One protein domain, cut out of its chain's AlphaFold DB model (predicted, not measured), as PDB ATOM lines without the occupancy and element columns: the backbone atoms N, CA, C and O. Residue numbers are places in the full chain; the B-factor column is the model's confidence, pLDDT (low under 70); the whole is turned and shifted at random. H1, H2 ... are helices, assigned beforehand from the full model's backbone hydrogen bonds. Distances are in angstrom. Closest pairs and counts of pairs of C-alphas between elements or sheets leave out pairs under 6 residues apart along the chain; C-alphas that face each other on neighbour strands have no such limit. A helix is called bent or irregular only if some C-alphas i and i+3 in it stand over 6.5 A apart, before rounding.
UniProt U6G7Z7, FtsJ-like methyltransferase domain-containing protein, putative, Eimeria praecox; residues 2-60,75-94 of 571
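This is residues 2 to 60 and 75 to 94 of the 571 residues of the protein "FtsJ-like methyltransferase domain-containing protein, putative" of Eimeria praecox (UniProt U6G7Z7). Two long straight helices, H1 and H2, meet near their ends in a wide, open V, and a third, kinked helix, H3, begins near the middle of H2 on the outer side of the V and runs away from it, with residues 82 to 94 sticking out. The parts have few contacts, and the V of H1 and H2 makes the longest axis. The printed part has 79 residues with three named helices, H1, H2 and H3 in that order along the chain, and no named strand; the class is all helix. The whole is extended, with a radius of gyration of the C-alphas of 22.6 A, and its outline is flat, with spans of 73 by 45 by 11 A.

After Thr 2, H1 holds residues 3 to 23, from C-alpha 3 at (97.077, 119.632, 66.436), and measures 30.2 A from first to last C-alpha. H2 holds residues 26 to 57, beginning at C-alpha 26 at (122.655, 100.621, 71.423), and at 32 residues and 46.2 A it is the longest helix. H3 holds residues 75 to 94, measures 27.7 A and ends at C-alpha 94 at (142.714, 85.075, 83.842). H3 has a kink of 38 degrees near residue 82, and it is irregular: C-alphas 81 and 84 are 7.0 A apart.

H1 and H2 are close but not clearly touching; their closest C-alphas, those of Ile 21 and Arg 27, are 6.2 A apart. They run the same way at a steep tilt of 69 degrees, only just short of about perpendicular. H2 and H3 are also close but not clearly touching, with their closest C-alphas, those of Phe 40 and Cys 80, 8.0 A apart. They run opposite ways at a steep tilt of 43 degrees, where the line of H3 is a rough one. H1 and H3 are apart. In H1 and H2 every O i to N i+4 pair is within hydrogen-bond range; in H3 13 of 16 are.

The two C-alphas farthest apart, those of Thr 2 and Gly 59, are 73.3 A apart. The link from H1 to H2 is tight, with 2 residues between them. Residues 61 to 74 are not printed, and C-alphas 60 and 75 are 26.2 A apart across this cut, which falls in the link from H2 to H3. The mean pLDDT of the printed part is 77.7; residue 3 and residues 75 to 94 are under 70, and H3 has a mean of 53.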
ATOM      1  N   THR A   2      93.637 117.886  69.490       94.69
ATOM      2  CA  THR A   2      94.035 119.071  68.731       94.69
ATOM      3  C   THR A   2      95.387 118.832  68.046       94.69
ATOM      4  O   THR A   2      96.115 117.900  68.390       94.69
ATOM      5  N   SER A   3      95.748 119.672  67.072       62.41
ATOM      6  CA  SER A   3      97.077 119.632  66.436       62.41
ATOM      7  C   SER A   3      98.216 119.818  67.446       62.41
ATOM      8  O   SER A   3      99.296 119.257  67.270       62.41
ATOM      9  N   HIS A   4      97.958 120.545  68.534       88.31
ATOM     10  CA  HIS A   4      98.893 120.706  69.641       88.31
ATOM     11  C   HIS A   4      99.124 119.389  70.397       88.31
ATOM     12  O   HIS A   4     100.270 119.040  70.670       88.31
ATOM     13  N   ASP A   5      98.064 118.614  70.645       88.88
ATOM     14  CA  ASP A   5      98.164 117.316  71.328       88.88
ATOM     15  C   ASP A   5      98.946 116.296  70.486       88.88
ATOM     16  O   ASP A   5      99.722 115.506  71.021       88.88
ATOM     17  N   LEU A   6      98.775 116.321  69.158       80.75
ATOM     18  CA  LEU A   6      99.530 115.464  68.235       80.75
ATOM     19  C   LEU A   6     101.020 115.817  68.215       80.75
ATOM     20  O   LEU A   6     101.864 114.921  68.210       80.75
ATOM     21  N   TRP A   7     101.349 117.109  68.245       94.69
ATOM     22  CA  TRP A   7     102.734 117.564  68.320       94.69
ATOM     23  C   TRP A   7     103.392 117.169  69.652       94.69
ATOM     24  O   TRP A   7     104.499 116.634  69.652       94.69
ATOM     25  N   GLN A   8     102.686 117.325  70.778       92.19
ATOM     26  CA  GLN A   8     103.179 116.876  72.086       92.19
ATOM     27  C   GLN A   8     103.401 115.357  72.137       92.19
ATOM     28  O   GLN A   8     104.412 114.897  72.666       92.19
ATOM     29  N   LEU A   9     102.500 114.569  71.543       92.25
ATOM     30  CA  LEU A   9     102.670 113.118  71.432       92.25
ATOM     31  C   LEU A   9     103.848 112.726  70.536       92.25
ATOM     32  O   LEU A   9     104.523 111.745  70.833       92.25
ATOM     33  N   SER A  10     104.122 113.486  69.474       87.25
ATOM     34  CA  SER A  10     105.311 113.282  68.641       87.25
ATOM     35  C   SER A  10     106.595 113.527  69.436       87.25
ATOM     36  O   SER A  10     107.479 112.678  69.424       87.25
ATOM     37  N   MET A  11     106.659 114.630  70.188       92.25
ATOM     38  CA  MET A  11     107.807 114.954  71.043       92.25
ATOM     39  C   MET A  11     108.031 113.893  72.132       92.25
ATOM     40  O   MET A  11     109.161 113.492  72.383       92.25
ATOM     41  N   LEU A  12     106.958 113.383  72.750       95.50
ATOM     42  CA  LEU A  12     107.055 112.309  73.748       95.50
ATOM     43  C   LEU A  12     107.525 110.979  73.145       95.50
ATOM     44  O   LEU A  12     108.262 110.242  73.795       95.50
ATOM     45  N   LYS A  13     107.121 110.667  71.908       92.44
ATOM     46  CA  LYS A  13     107.605 109.479  71.189       92.44
ATOM     47  C   LYS A  13     109.081 109.596  70.829       92.44
ATOM     48  O   LYS A  13     109.803 108.613  70.962       92.44
ATOM     49  N   GLU A  14     109.520 110.777  70.408       90.81
ATOM     50  CA  GLU A  14     110.926 111.051  70.107       90.81
ATOM     51  C   GLU A  14     111.788 110.928  71.372       90.81
ATOM     52  O   GLU A  14     112.755 110.171  71.376       90.81
ATOM     53  N   GLN A  15     111.353 111.525  72.488       94.00
ATOM     54  CA  GLN A  15     112.021 111.390  73.786       94.00
ATOM     55  C   GLN A  15     112.092 109.927  74.256       94.00
ATOM     56  O   GLN A  15     113.141 109.463  74.691       94.00
ATOM     57  N   ALA A  16     111.001 109.164  74.130       91.38
ATOM     58  CA  ALA A  16     110.982 107.752  74.515       91.38
ATOM     59  C   ALA A  16     111.904 106.884  73.637       91.38
ATOM     60  O   ALA A  16     112.476 105.905  74.122       91.38
ATOM     61  N   ALA A  17     112.059 107.232  72.356       80.81
ATOM     62  CA  ALA A  17     113.006 106.575  71.463       80.81
ATOM     63  C   ALA A  17     114.458 106.905  71.843       80.81
ATOM     64  O   ALA A  17     115.298 106.004  71.875       80.81
ATOM     65  N   GLU A  18     114.754 108.160  72.189       82.19
ATOM     66  CA  GLU A  18     116.075 108.557  72.691       82.19
ATOM     67  C   GLU A  18     116.422 107.853  74.007       82.19
ATOM     68  O   GLU A  18     117.510 107.282  74.124       82.19
ATOM     69  N   ASP A  19     115.485 107.801  74.954       88.62
ATOM     70  CA  ASP A  19     115.661 107.104  76.228       88.62
ATOM     71  C   ASP A  19     115.890 105.599  76.013       88.62
ATOM     72  O   ASP A  19     116.736 105.001  76.674       88.62
ATOM     73  N   PHE A  20     115.206 104.988  75.037       83.50
ATOM     74  CA  PHE A  20     115.406 103.584  74.663       83.50
ATOM     75  C   PHE A  20     116.783 103.324  74.032       83.50
ATOM     76  O   PHE A  20     117.419 102.298  74.300       83.50
ATOM     77  N   ILE A  21     117.266 104.241  73.189       79.62
ATOM     78  CA  ILE A  21     118.605 104.159  72.591       79.62
ATOM     79  C   ILE A  21     119.678 104.333  73.675       79.62
ATOM     80  O   ILE A  21     120.679 103.606  73.669       79.62
ATOM     81  N   ALA A  22     119.455 105.255  74.616       82.19
ATOM     82  CA  ALA A  22     120.341 105.513  75.743       82.19
ATOM     83  C   ALA A  22     120.373 104.338  76.735       82.19
ATOM     84  O   ALA A  22     121.454 103.923  77.155       82.19
ATOM     85  N   SER A  23     119.222 103.741  77.065       85.69
ATOM     86  CA  SER A  23     119.124 102.666  78.060       85.69
ATOM     87  C   SER A  23     119.710 101.337  77.585       85.69
ATOM     88  O   SER A  23     120.164 100.537  78.398       85.69
ATOM     89  N   ASN A  24     119.707 101.073  76.275       79.25
ATOM     90  CA  ASN A  24     120.098  99.769  75.735       79.25
ATOM     91  C   ASN A  24     121.569  99.650  75.334       79.25
ATOM     92  O   ASN A  24     121.936  98.651  74.711       79.25
ATOM     93  N   SER A  25     122.431 100.630  75.636       83.94
ATOM     94  CA  SER A  25     123.815 100.693  75.109       83.94
ATOM     95  C   SER A  25     123.884 100.577  73.572       83.94
ATOM     96  O   SER A  25     124.934 100.291  72.998       83.94
ATOM     97  N   LEU A  26     122.755 100.782  72.875       78.44
ATOM     98  CA  LEU A  26     122.655 100.621  71.423       78.44
ATOM     99  C   LEU A  26     123.528 101.651  70.722       78.44
ATOM    100  O   LEU A  26     124.147 101.334  69.712       78.44
ATOM    101  N   ARG A  27     123.649 102.845  71.308       74.62
ATOM    102  CA  ARG A  27     124.552 103.881  70.816       74.62
ATOM    103  C   ARG A  27     126.001 103.404  70.782       74.62
ATOM    104  O   ARG A  27     126.646 103.587  69.765       74.62
ATOM    105  N   GLU A  28     126.482 102.739  71.830       80.69
ATOM    106  CA  GLU A  28     127.860 102.231  71.900       80.69
ATOM    107  C   GLU A  28     128.095 101.072  70.921       80.69
ATOM    108  O   GLU A  28     129.138 101.016  70.275       80.69
ATOM    109  N   ARG A  29     127.110 100.181  70.734       77.75
ATOM    110  CA  ARG A  29     127.222  99.082  69.756       77.75
ATOM    111  C   ARG A  29     127.166  99.571  68.314       77.75
ATOM    112  O   ARG A  29     127.966  99.134  67.496       77.75
ATOM    113  N   VAL A  30     126.236 100.471  67.997       77.69
ATOM    114  CA  VAL A  30     126.123 101.071  66.659       77.69
ATOM    115  C   VAL A  30     127.360 101.913  66.361       77.69
ATOM    116  O   VAL A  30     127.910 101.809  65.268       77.69
ATOM    117  N   GLN A  31     127.847 102.675  67.342       85.75
ATOM    118  CA  GLN A  31     129.092 103.428  67.233       85.75
ATOM    119  C   GLN A  31     130.290 102.497  66.994       85.75
ATOM    120  O   GLN A  31     131.052 102.744  66.068       85.75
ATOM    121  N   GLY A  32     130.405 101.387  67.731       89.56
ATOM    122  CA  GLY A  32     131.458 100.389  67.514       89.56
ATOM    123  C   GLY A  32     131.428  99.782  66.107       89.56
ATOM    124  O   GLY A  32     132.456  99.721  65.441       89.56
ATOM    125  N   VAL A  33     130.245  99.428  65.591       83.31
ATOM    126  CA  VAL A  33     130.099  98.903  64.218       83.31
ATOM    127  C   VAL A  33     130.463  99.953  63.161       83.31
ATOM    128  O   VAL A  33     131.059  99.623  62.132       83.31
ATOM    129  N   LEU A  34     130.123 101.224  63.388       81.69
ATOM    130  CA  LEU A  34     130.501 102.320  62.493       81.69
ATOM    131  C   LEU A  34     132.011 102.593  62.531       81.69
ATOM    132  O   LEU A  34     132.611 102.817  61.476       81.69
ATOM    133  N   GLU A  35     132.634 102.523  63.706       86.75
ATOM    134  CA  GLU A  35     134.084 102.639  63.879       86.75
ATOM    135  C   GLU A  35     134.829 101.481  63.202       86.75
ATOM    136  O   GLU A  35     135.779 101.725  62.456       86.75
ATOM    137  N   ASP A  36     134.355 100.243  63.354       87.12
ATOM    138  CA  ASP A  36     134.921  99.069  62.681       87.12
ATOM    139  C   ASP A  36     134.785  99.166  61.158       87.12
ATOM    140  O   ASP A  36     135.729  98.878  60.417       87.12
ATOM    141  N   ARG A  37     133.640  99.654  60.665       84.25
ATOM    142  CA  ARG A  37     133.440  99.920  59.235       84.25
ATOM    143  C   ARG A  37     134.385 101.009  58.721       84.25
ATOM    144  O   ARG A  37     134.907 100.875  57.612       84.25
ATOM    145  N   SER A  38     134.618 102.062  59.504       83.38
ATOM    146  CA  SER A  38     135.570 103.126  59.163       83.38
ATOM    147  C   SER A  38     137.002 102.589  59.101       83.38
ATOM    148  O   SER A  38     137.698 102.821  58.113       83.38
ATOM    149  N   ARG A  39     137.420 101.798  60.098       89.25
ATOM    150  CA  ARG A  39     138.741 101.148  60.129       89.25
ATOM    151  C   ARG A  39     138.934 100.195  58.955       89.25
ATOM    152  O   ARG A  39     139.979 100.214  58.310       89.25
ATOM    153  N   PHE A  40     137.920  99.395  58.629       88.88
ATOM    154  CA  PHE A  40     137.962  98.517  57.462       88.88
ATOM    155  C   PHE A  40     138.143  99.311  56.164       88.88
ATOM    156  O   PHE A  40     138.965  98.947  55.322       88.88
ATOM    157  N   HIS A  41     137.404 100.412  56.005       84.56
ATOM    158  CA  HIS A  41     137.527 101.271  54.832       84.56
ATOM    159  C   HIS A  41     138.929 101.885  54.712       84.56
ATOM    160  O   HIS A  41     139.495 101.901  53.619       84.56
ATOM    161  N   GLU A  42     139.518 102.329  55.821       88.12
ATOM    162  CA  GLU A  42     140.878 102.875  55.864       88.12
ATOM    163  C   GLU A  42     141.928 101.825  55.467       88.12
ATOM    164  O   GLU A  42     142.723 102.060  54.553       88.12
ATOM    165  N   VAL A  43     141.869 100.626  56.059       91.31
ATOM    166  CA  VAL A  43     142.769  99.503  55.729       91.31
ATOM    167  C   VAL A  43     142.641  99.106  54.259       91.31
ATOM    168  O   VAL A  43     143.644  98.916  53.567       91.31
ATOM    169  N   TYR A  44     141.410  99.015  53.753       88.19
ATOM    170  CA  TYR A  44     141.150  98.692  52.356       88.19
ATOM    171  C   TYR A  44     141.721  99.753  51.409       88.19
ATOM    172  O   TYR A  44     142.372  99.423  50.416       88.19
ATOM    173  N   THR A  45     141.522 101.033  51.727       84.88
ATOM    174  CA  THR A  45     142.014 102.150  50.912       84.88
ATOM    175  C   THR A  45     143.541 102.187  50.899       84.88
ATOM    176  O   THR A  45     144.141 102.340  49.836       84.88
ATOM    177  N   HIS A  46     144.183 101.944  52.044       90.62
ATOM    178  CA  HIS A  46     145.638 101.848  52.143       90.62
ATOM    179  C   HIS A  46     146.197 100.666  51.326       90.62
ATOM    180  O   HIS A  46     147.197 100.808  50.619       90.62
ATOM    181  N   LEU A  47     145.531  99.505  51.349       89.31
ATOM    182  CA  LEU A  47     145.896  98.357  50.506       89.31
ATOM    183  C   LEU A  47     145.772  98.673  49.009       89.31
ATOM    184  O   LEU A  47     146.662  98.316  48.235       89.31
ATOM    185  N   GLN A  48     144.711  99.373  48.597       87.25
ATOM    186  CA  GLN A  48     144.532  99.799  47.205       87.25
ATOM    187  C   GLN A  48     145.604 100.801  46.768       87.25
ATOM    188  O   GLN A  48     146.185 100.646  45.694       87.25
ATOM    189  N   GLN A  49     145.933 101.780  47.612       90.00
ATOM    190  CA  GLN A  49     147.007 102.736  47.334       90.00
ATOM    191  C   GLN A  49     148.364 102.042  47.210       90.00
ATOM    192  O   GLN A  49     149.102 102.307  46.263       90.00
ATOM    193  N   ARG A  50     148.679 101.095  48.103       91.25
ATOM    194  CA  ARG A  50     149.930 100.328  48.040       91.25
ATOM    195  C   ARG A  50     150.012  99.478  46.773       91.25
ATOM    196  O   ARG A  50     151.065  99.407  46.145       91.25
ATOM    197  N   ARG A  51     148.891  98.885  46.351       86.56
ATOM    198  CA  ARG A  51     148.784  98.163  45.076       86.56
ATOM    199  C   ARG A  51     149.026  99.088  43.882       86.56
ATOM    200  O   ARG A  51     149.756  98.713  42.969       86.56
ATOM    201  N   GLN A  52     148.448 100.288  43.895       86.56
ATOM    202  CA  GLN A  52     148.638 101.282  42.839       86.56
ATOM    203  C   GLN A  52     150.085 101.791  42.783       86.56
ATOM    204  O   GLN A  52     150.651 101.895  41.699       86.56
ATOM    205  N   GLN A  53     150.711 102.048  43.933       89.38
ATOM    206  CA  GLN A  53     152.120 102.440  44.011       89.38
ATOM    207  C   GLN A  53     153.047 101.333  43.503       89.38
ATOM    208  O   GLN A  53     153.919 101.612  42.686       89.38
ATOM    209  N   ALA A  54     152.826 100.079  43.911       85.25
ATOM    210  CA  ALA A  54     153.585  98.942  43.394       85.25
ATOM    211  C   ALA A  54     153.410  98.798  41.872       85.25
ATOM    212  O   ALA A  54     154.374  98.565  41.148       85.25
ATOM    213  N   TRP A  55     152.194  99.003  41.359       87.69
ATOM    214  CA  TRP A  55     151.928  98.977  39.921       87.69
ATOM    215  C   TRP A  55     152.686 100.074  39.154       87.69
ATOM    216  O   TRP A  55     153.277  99.792  38.110       87.69
ATOM    217  N   LEU A  56     152.729 101.296  39.696       87.50
ATOM    218  CA  LEU A  56     153.499 102.406  39.126       87.50
ATOM    219  C   LEU A  56     155.012 102.144  39.178       87.50
ATOM    220  O   LEU A  56     155.708 102.416  38.204       87.50
ATOM    221  N   GLN A  57     155.520 101.573  40.276       87.31
ATOM    222  CA  GLN A  57     156.941 101.238  40.434       87.31
ATOM    223  C   GLN A  57     157.399 100.125  39.481       87.31
ATOM    224  O   GLN A  57     158.533 100.147  39.016       87.31
ATOM    225  N   HIS A  58     156.520  99.179  39.140       89.31
ATOM    226  CA  HIS A  58     156.833  98.069  38.235       89.31
ATOM    227  C   HIS A  58     156.523  98.360  36.755       89.31
ATOM    228  O   HIS A  58     156.390  97.431  35.955       89.31
ATOM    229  N   GLY A  59     156.398  99.638  36.374       85.31
ATOM    230  CA  GLY A  59     156.237 100.048  34.975       85.31
ATOM    231  C   GLY A  59     154.961  99.515  34.322       85.31
ATOM    232  O   GLY A  59     154.948  99.234  33.128       85.31
ATOM    233  N   GLY A  60     153.900  99.296  35.104       76.19
ATOM    234  CA  GLY A  60     152.638  98.765  34.595       76.19
ATOM    235  C   GLY A  60     152.649  97.269  34.254       76.19
ATOM    236  O   GLY A  60     151.627  96.753  33.795       76.19
ATOM    237  N   GLU A  75     142.855  87.082  55.017       53.81
ATOM    238  CA  GLU A  75     143.647  87.064  56.253       53.81
ATOM    239  C   GLU A  75     143.591  88.398  57.004       53.81
ATOM    240  O   GLU A  75     143.488  88.400  58.230       53.81
ATOM    241  N   ALA A  76     143.593  89.533  56.299       52.94
ATOM    242  CA  ALA A  76     143.359  90.836  56.919       52.94
ATOM    243  C   ALA A  76     141.948  90.923  57.534       52.94
ATOM    244  O   ALA A  76     141.790  91.388  58.661       52.94
ATOM    245  N   LEU A  77     140.933  90.404  56.836       52.09
ATOM    246  CA  LEU A  77     139.540  90.371  57.293       52.09
ATOM    247  C   LEU A  77     139.360  89.460  58.522       52.09
ATOM    248  O   LEU A  77     138.684  89.832  59.482       52.09
ATOM    249  N   LEU A  78     140.027  88.303  58.538       59.22
ATOM    250  CA  LEU A  78     140.069  87.391  59.684       59.22
ATOM    251  C   LEU A  78     140.811  88.015  60.871       59.22
ATOM    252  O   LEU A  78     140.340  87.922  61.999       59.22
ATOM    253  N   ARG A  79     141.920  88.726  60.638       59.22
ATOM    254  CA  ARG A  79     142.640  89.433  61.710       59.22
ATOM    255  C   ARG A  79     141.823  90.570  62.318       59.22
ATOM    256  O   ARG A  79     141.884  90.737  63.530       59.22
ATOM    257  N   CYS A  80     141.034  91.303  61.535       52.78
ATOM    258  CA  CYS A  80     140.158  92.358  62.058       52.78
ATOM    259  C   CYS A  80     138.941  91.819  62.828       52.78
ATOM    260  O   CYS A  80     138.440  92.503  63.713       52.78
ATOM    261  N   THR A  81     138.464  90.610  62.517       51.12
ATOM    262  CA  THR A  81     137.234  90.050  63.112       51.12
ATOM    263  C   THR A  81     137.481  89.097  64.287       51.12
ATOM    264  O   THR A  81     136.645  89.024  65.183       51.12
ATOM    265  N   TYR A  82     138.621  88.392  64.333       44.34
ATOM    266  CA  TYR A  82     138.910  87.390  65.376       44.34
ATOM    267  C   TYR A  82     139.774  87.880  66.547       44.34
ATOM    268  O   TYR A  82     139.697  87.304  67.633       44.34
ATOM    269  N   THR A  83     140.574  88.935  66.373       46.03
ATOM    270  CA  THR A  83     141.454  89.456  67.439       46.03
ATOM    271  C   THR A  83     140.719  89.926  68.707       46.03
ATOM    272  O   THR A  83     141.148  89.520  69.789       46.03
ATOM    273  N   PRO A  84     139.571  90.639  68.657       50.03
ATOM    274  CA  PRO A  84     138.873  91.020  69.889       50.03
ATOM    275  C   PRO A  84     138.239  89.823  70.626       50.03
ATOM    276  O   PRO A  84     137.982  89.899  71.829       50.03
ATOM    277  N   PHE A  85     138.012  88.693  69.944       39.91
ATOM    278  CA  PHE A  85     137.371  87.512  70.534       39.91
ATOM    279  C   PHE A  85     138.357  86.628  71.316       39.91
ATOM    280  O   PHE A  85     138.001  86.074  72.361       39.91
ATOM    281  N   GLU A  86     139.609  86.517  70.859       48.41
ATOM    282  CA  GLU A  86     140.666  85.800  71.588       48.41
ATOM    283  C   GLU A  86     141.133  86.567  72.834       48.41
ATOM    284  O   GLU A  86     141.317  85.951  73.889       48.41
ATOM    285  N   GLU A  87     141.227  87.900  72.757       50.19
ATOM    286  CA  GLU A  87     141.579  88.766  73.893       50.19
ATOM    287  C   GLU A  87     140.496  88.752  74.986       50.19
ATOM    288  O   GLU A  87     140.799  88.620  76.176       50.19
ATOM    289  N   ALA A  88     139.211  88.769  74.608       49.84
ATOM    290  CA  ALA A  88     138.108  88.627  75.563       49.84
ATOM    291  C   ALA A  88     138.099  87.243  76.247       49.84
ATOM    292  O   ALA A  88     137.812  87.126  77.445       49.84
ATOM    293  N   ARG A  89     138.468  86.181  75.514       54.94
ATOM    294  CA  ARG A  89     138.531  84.810  76.042       54.94
ATOM    295  C   ARG A  89     139.707  84.611  77.000       54.94
ATOM    296  O   ARG A  89     139.538  83.958  78.034       54.94
ATOM    297  N   THR A  90     140.868  85.201  76.715       57.59
ATOM    298  CA  THR A  90     142.036  85.161  77.614       57.59
ATOM    299  C   THR A  90     141.825  86.016  78.864       57.59
ATOM    300  O   THR A  90     142.125  85.550  79.968       57.59
ATOM    301  N   MET A  91     141.206  87.197  78.749       53.34
ATOM    302  CA  MET A  91     140.870  88.020  79.919       53.34
ATOM    303  C   MET A  91     139.829  87.356  80.836       53.34
ATOM    304  O   MET A  91     139.991  87.366  82.060       53.34
ATOM    305  N   GLY A  92     138.822  86.675  80.276       59.97
ATOM    306  CA  GLY A  92     137.854  85.895  81.059       59.97
ATOM    307  C   GLY A  92     138.473  84.701  81.804       59.97
ATOM    308  O   GLY A  92     138.059  84.375  82.923       59.97
ATOM    309  N   PHE A  93     139.502  84.068  81.228       59.94
ATOM    310  CA  PHE A  93     140.198  82.930  81.837       59.94
ATOM    311  C   PHE A  93     141.146  83.362  82.969       59.94
ATOM    312  O   PHE A  93     141.192  82.719  84.022       59.94
ATOM    313  N   ILE A  94     141.839  84.495  82.808       61.69
ATOM    314  CA  ILE A  94     142.714  85.075  83.842       61.69
ATOM    315  C   ILE A  94     141.885  85.626  85.016       61.69
ATOM    316  O   ILE A  94     142.251  85.423  86.178       61.69
TER     317      ILE A  94